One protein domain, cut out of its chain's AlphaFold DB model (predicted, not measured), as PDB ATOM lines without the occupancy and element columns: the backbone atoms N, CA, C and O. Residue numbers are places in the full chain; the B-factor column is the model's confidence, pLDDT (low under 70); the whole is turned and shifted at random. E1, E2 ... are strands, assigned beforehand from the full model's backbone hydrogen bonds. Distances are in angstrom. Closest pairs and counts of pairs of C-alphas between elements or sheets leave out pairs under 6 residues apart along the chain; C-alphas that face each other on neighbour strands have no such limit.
ATOM      1  N   THR A 326      30.766   9.021   8.630       86.31
ATOM      2  CA  THR A 326      29.891   9.890   9.421       86.31
ATOM      3  C   THR A 326      30.737  10.848  10.254       86.31
ATOM      4  O   THR A 326      31.683  10.431  10.923       86.31
ATOM      5  N   CYS A 327      30.415  12.131  10.190       85.38
ATOM      6  CA  CYS A 327      31.073  13.186  10.941       85.38
ATOM      7  C   CYS A 327      30.468  13.358  12.343       85.38
ATOM      8  O   CYS A 327      29.351  12.901  12.593       85.38
ATOM      9  N   PRO A 328      31.181  14.023  13.274       79.06
ATOM     10  CA  PRO A 328      30.709  14.220  14.649       79.06
ATOM     11  C   PRO A 328      29.395  15.005  14.781       79.06
ATOM     12  O   PRO A 328      28.727  14.882  15.800       79.06
ATOM     13  N   ASP A 329      29.024  15.799  13.774       77.00
ATOM     14  CA  ASP A 329      27.737  16.506  13.680       77.00
ATOM     15  C   ASP A 329      26.594  15.635  13.116       77.00
ATOM     16  O   ASP A 329      25.477  16.111  12.935       77.00
ATOM     17  N   GLY A 330      26.869  14.363  12.804       78.69
ATOM     18  CA  GLY A 330      25.920  13.421  12.209       78.69
ATOM     19  C   GLY A 330      25.845  13.458  10.678       78.69
ATOM     20  O   GLY A 330      25.166  12.614  10.089       78.69
ATOM     21  N   SER A 331      26.546  14.378  10.005       76.81
ATOM     22  CA  SER A 331      26.576  14.429   8.537       76.81
ATOM     23  C   SER A 331      27.346  13.242   7.942       76.81
ATOM     24  O   SER A 331      28.239  12.678   8.571       76.81
ATOM     25  N   SER A 332      26.993  12.819   6.725       84.31
ATOM     26  CA  SER A 332      27.658  11.712   6.021       84.31
ATOM     27  C   SER A 332      28.360  12.236   4.775       84.31
ATOM     28  O   SER A 332      27.706  12.749   3.870       84.31
ATOM     29  N   ILE A 333      29.689  12.118   4.731       84.75
ATOM     30  CA  ILE A 333      30.526  12.652   3.648       84.75
ATOM     31  C   ILE A 333      31.392  11.550   3.024       84.75
ATOM     32  O   ILE A 333      31.670  10.539   3.679       84.75
ATOM     33  N   PRO A 334      31.869  11.721   1.778       84.00
ATOM     34  CA  PRO A 334      32.882  10.838   1.213       84.00
ATOM     35  C   PRO A 334      34.112  10.757   2.125       84.00
ATOM     36  O   PRO A 334      34.575  11.763   2.661       84.00
ATOM     37  N   SER A 335      34.677   9.563   2.285       81.31
ATOM     38  CA  SER A 335      35.823   9.286   3.162       81.31
ATOM     39  C   SER A 335      37.048  10.147   2.845       81.31
ATOM     40  O   SER A 335      37.832  10.449   3.750       81.31
ATOM     41  N   THR A 336      37.160  10.592   1.592       83.38
ATOM     42  CA  THR A 336      38.200  11.477   1.058       83.38
ATOM     43  C   THR A 336      38.079  12.935   1.508       83.38
ATOM     44  O   THR A 336      39.046  13.680   1.384       83.38
ATOM     45  N   GLN A 337      36.930  13.361   2.036       80.00
ATOM     46  CA  GLN A 337      36.714  14.724   2.524       80.00
ATOM     47  C   GLN A 337      36.925  14.808   4.038       80.00
ATOM     48  O   GLN A 337      36.654  13.856   4.768       80.00
ATOM     49  N   ASN A 338      37.415  15.938   4.546       85.56
ATOM     50  CA  ASN A 338      37.547  16.153   5.989       85.56
ATOM     51  C   ASN A 338      36.215  16.606   6.586       85.56
ATOM     52  O   ASN A 338      35.509  17.411   5.982       85.56
ATOM     53  N   CYS A 339      35.888  16.106   7.780       82.50
ATOM     54  CA  CYS A 339      34.701  16.561   8.494       82.50
ATOM     55  C   CYS A 339      34.824  18.050   8.840       82.50
ATOM     56  O   CYS A 339      35.914  18.488   9.229       82.50
ATOM     57  N   PRO A 340      33.736  18.827   8.709       82.56
ATOM     58  CA  PRO A 340      33.732  20.222   9.116       82.56
ATOM     59  C   PRO A 340      34.045  20.332  10.611       82.56
ATOM     60  O   PRO A 340      33.697  19.455  11.401       82.56
ATOM     61  N   ALA A 341      34.719  21.414  11.007       87.69
ATOM     62  CA  ALA A 341      34.993  21.672  12.414       87.69
ATOM     63  C   ALA A 341      33.668  21.832  13.182       87.69
ATOM     64  O   ALA A 341      32.771  22.571  12.755       87.69
ATOM     65  N   THR A 342      33.551  21.155  14.320       89.00
ATOM     66  CA  THR A 342      32.348  21.150  15.157       89.00
ATOM     67  C   THR A 342      32.603  21.788  16.520       89.00
ATOM     68  O   THR A 342      33.742  21.945  16.958       89.00
ATOM     69  N   LYS A 343      31.521  22.177  17.194       87.38
ATOM     70  CA  LYS A 343      31.489  22.591  18.598       87.38
ATOM     71  C   LYS A 343      30.322  21.899  19.303       87.38
ATOM     72  O   LYS A 343      29.338  21.540  18.657       87.38
ATOM     73  N   THR A 344      30.428  21.741  20.616       88.56
ATOM     74  CA  THR A 344      29.376  21.149  21.454       88.56
ATOM     75  C   THR A 344      28.561  22.259  22.116       88.56
ATOM     76  O   THR A 344      29.138  23.153  22.736       88.56
ATOM     77  N   CYS A 345      27.240  22.218  21.959       88.50
ATOM     78  CA  CYS A 345      26.290  23.104  22.626       88.50
ATOM     79  C   CYS A 345      26.068  22.677  24.087       88.50
ATOM     80  O   CYS A 345      26.428  21.566  24.484       88.50
ATOM     81  N   ALA A 346      25.489  23.550  24.912       82.19
ATOM     82  CA  ALA A 346      25.310  23.307  26.346       82.19
ATOM     83  C   ALA A 346      24.343  22.150  26.653       82.19
ATOM     84  O   ALA A 346      24.424  21.551  27.724       82.19
ATOM     85  N   ASP A 347      23.457  21.816  25.714       79.62
ATOM     86  CA  ASP A 347      22.570  20.650  25.771       79.62
ATOM     87  C   ASP A 347      23.257  19.326  25.367       79.62
ATOM     88  O   ASP A 347      22.635  18.264  25.410       79.62
ATOM     89  N   GLY A 348      24.540  19.373  24.993       82.75
ATOM     90  CA  GLY A 348      25.329  18.223  24.555       82.75
ATOM     91  C   GLY A 348      25.254  17.934  23.053       82.75
ATOM     92  O   GLY A 348      25.938  17.022  22.586       82.75
ATOM     93  N   THR A 349      24.477  18.696  22.275       81.94
ATOM     94  CA  THR A 349      24.418  18.531  20.815       81.94
ATOM     95  C   THR A 349      25.716  18.998  20.149       81.94
ATOM     96  O   THR A 349      26.351  19.958  20.583       81.94
ATOM     97  N   VAL A 350      26.149  18.307  19.091       84.00
ATOM     98  CA  VAL A 350      27.354  18.662  18.326       84.00
ATOM     99  C   VAL A 350      26.925  19.292  17.008       84.00
ATOM    100  O   VAL A 350      26.260  18.653  16.199       84.00
ATOM    101  N   VAL A 351      27.317  20.544  16.787       86.31
ATOM    102  CA  VAL A 351      26.972  21.313  15.584       86.31
ATOM    103  C   VAL A 351      28.232  21.828  14.897       86.31
ATOM    104  O   VAL A 351      29.286  21.962  15.521       86.31
ATOM    105  N   VAL A 352      28.148  22.161  13.610       86.88
ATOM    106  CA  VAL A 352      29.253  22.833  12.907       86.88
ATOM    107  C   VAL A 352      29.591  24.170  13.574       86.88
ATOM    108  O   VAL A 352      28.719  24.859  14.101       86.88
ATOM    109  N   THR A 353      30.865  24.561  13.559       86.38
ATOM    110  CA  THR A 353      31.354  25.717  14.345       86.38
ATOM    111  C   THR A 353      30.589  27.020  14.049       86.38
ATOM    112  O   THR A 353      30.393  27.846  14.946       86.38
ATOM    113  N   THR A 354      30.131  27.184  12.805       84.12
ATOM    114  CA  THR A 354      29.365  28.338  12.303       84.12
ATOM    115  C   THR A 354      27.883  28.320  12.686       84.12
ATOM    116  O   THR A 354      27.230  29.357  12.604       84.12
ATOM    117  N   ALA A 355      27.339  27.182  13.122       83.69
ATOM    118  CA  ALA A 355      25.951  27.076  13.554       83.69
ATOM    119  C   ALA A 355      25.744  27.712  14.938       83.69
ATOM    120  O   ALA A 355      26.660  27.791  15.760       83.69
ATOM    121  N   THR A 356      24.529  28.185  15.209       86.62
ATOM    122  CA  THR A 356      24.164  28.775  16.506       86.62
ATOM    123  C   THR A 356      23.589  27.697  17.422       86.62
ATOM    124  O   THR A 356      22.741  26.928  16.984       86.62
ATOM    125  N   CYS A 357      24.042  27.650  18.678       88.38
ATOM    126  CA  CYS A 357      23.476  26.777  19.709       88.38
ATOM    127  C   CYS A 357      22.226  27.413  20.326       88.38
ATOM    128  O   CYS A 357      22.181  28.633  20.524       88.38
ATOM    129  N   TYR A 358      21.231  26.590  20.651       88.88
ATOM    130  CA  TYR A 358      19.952  27.024  21.205       88.88
ATOM    131  C   TYR A 358      19.712  26.400  22.579       88.88
ATOM    132  O   TYR A 358      20.169  25.297  22.849       88.88
ATOM    133  N   LYS A 359      18.960  27.100  23.432       86.75
ATOM    134  CA  LYS A 359      18.496  26.597  24.727       86.75
ATOM    135  C   LYS A 359      16.981  26.764  24.873       86.75
ATOM    136  O   LYS A 359      16.444  27.790  24.437       86.75
ATOM    137  N   PRO A 360      16.290  25.797  25.499       84.56
ATOM    138  CA  PRO A 360      14.889  25.944  25.862       84.56
ATOM    139  C   PRO A 360      14.735  26.892  27.058       84.56
ATOM    140  O   PRO A 360      15.561  26.913  27.973       84.56
ATOM    141  N   CYS A 361      13.655  27.663  27.058       85.62
ATOM    142  CA  CYS A 361      13.272  28.569  28.129       85.62
ATOM    143  C   CYS A 361      12.104  28.003  28.954       85.62
ATOM    144  O   CYS A 361      11.345  27.170  28.455       85.62
ATOM    145  N   PRO A 362      11.924  28.445  30.217       81.94
ATOM    146  CA  PRO A 362      10.855  27.948  31.093       81.94
ATOM    147  C   PRO A 362       9.431  28.176  30.567       81.94
ATOM    148  O   PRO A 362       8.510  27.484  30.985       81.94
ATOM    149  N   ASP A 363       9.249  29.142  29.667       75.88
ATOM    150  CA  ASP A 363       7.985  29.439  28.987       75.88
ATOM    151  C   ASP A 363       7.723  28.541  27.760       75.88
ATOM    152  O   ASP A 363       6.683  28.663  27.117       75.88
ATOM    153  N   GLY A 364       8.653  27.638  27.432       79.94
ATOM    154  CA  GLY A 364       8.596  26.761  26.263       79.94
ATOM    155  C   GLY A 364       9.204  27.355  24.988       79.94
ATOM    156  O   GLY A 364       9.266  26.655  23.977       79.94
ATOM    157  N   SER A 365       9.680  28.606  25.003       79.88
ATOM    158  CA  SER A 365      10.378  29.198  23.854       79.88
ATOM    159  C   SER A 365      11.794  28.624  23.690       79.88
ATOM    160  O   SER A 365      12.395  28.127  24.642       79.88
ATOM    161  N   ILE A 366      12.347  28.672  22.474       85.75
ATOM    162  CA  ILE A 366      13.723  28.242  22.177       85.75
ATOM    163  C   ILE A 366      14.502  29.465  21.698       85.75
ATOM    164  O   ILE A 366      14.139  30.085  20.699       85.75
ATOM    165  N   VAL A 367      15.575  29.824  22.404       88.00
ATOM    166  CA  VAL A 367      16.381  31.020  22.108       88.00
ATOM    167  C   VAL A 367      17.851  30.658  21.909       88.00
ATOM    168  O   VAL A 367      18.305  29.655  22.458       88.00
ATOM    169  N   PRO A 368      18.637  31.456  21.160       88.25
ATOM    170  CA  PRO A 368      20.083  31.271  21.103       88.25
ATOM    171  C   PRO A 368      20.686  31.272  22.510       88.25
ATOM    172  O   PRO A 368      20.279  32.070  23.355       88.25
ATOM    173  N   GLU A 369      21.688  30.434  22.771       87.44
ATOM    174  CA  GLU A 369      22.308  30.340  24.104       87.44
ATOM    175  C   GLU A 369      22.823  31.689  24.627       87.44
ATOM    176  O   GLU A 369      22.760  31.962  25.829       87.44
TER     177      GLU A 369
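AT A GLANCE: This is residues 326 to 369 of the 473 residues of an uncharacterized protein of bioreactor metagenome (UniProt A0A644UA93). With little regular structure, the printed part is a slender rod of small turns strung end to end: a loop with E1 at one end, hairpin E2 and E3 in the middle, and hairpin E4 and E5 toward the other end. It has 44 residues, no named helix and five strands, E1 to E5 in chain order, all strand in class, with 15 residues in named elements. It is loose, with a radius of gyration of the C-alphas of 13.1 A and spans of 45 by 14 by 12 A.

HOW THE PARTS SIT: E1, residues 332 to 334, pairs with no named strand. E2, residues 342 to 344, and E3, residues 350 to 352, form an antiparallel hairpin at 144 degrees; N 343 and O 351 are 2.8 A apart, within hydrogen-bond range. E4, residues 358 to 360, and E5, residues 366 to 368, form another at 145 degrees, with N 359 and O 367 at 2.8 A. E3 and E4 are apart.

IN THESE COORDINATES: E1 begins at C-alpha 332 (27.658, 11.712, 6.021) and is 7.2 A long. E2 and E4 measure 7.0 A, E3 and E5 7.1 A. E5 ends at C-alpha 368 (20.083, 31.271, 21.103).

THE WHOLE: The C-alphas farthest apart, of Thr 336 and Asp 363, are 44.9 A apart. The printed part has no cut and no long link, and no printed residue is under 70 in pLDDT.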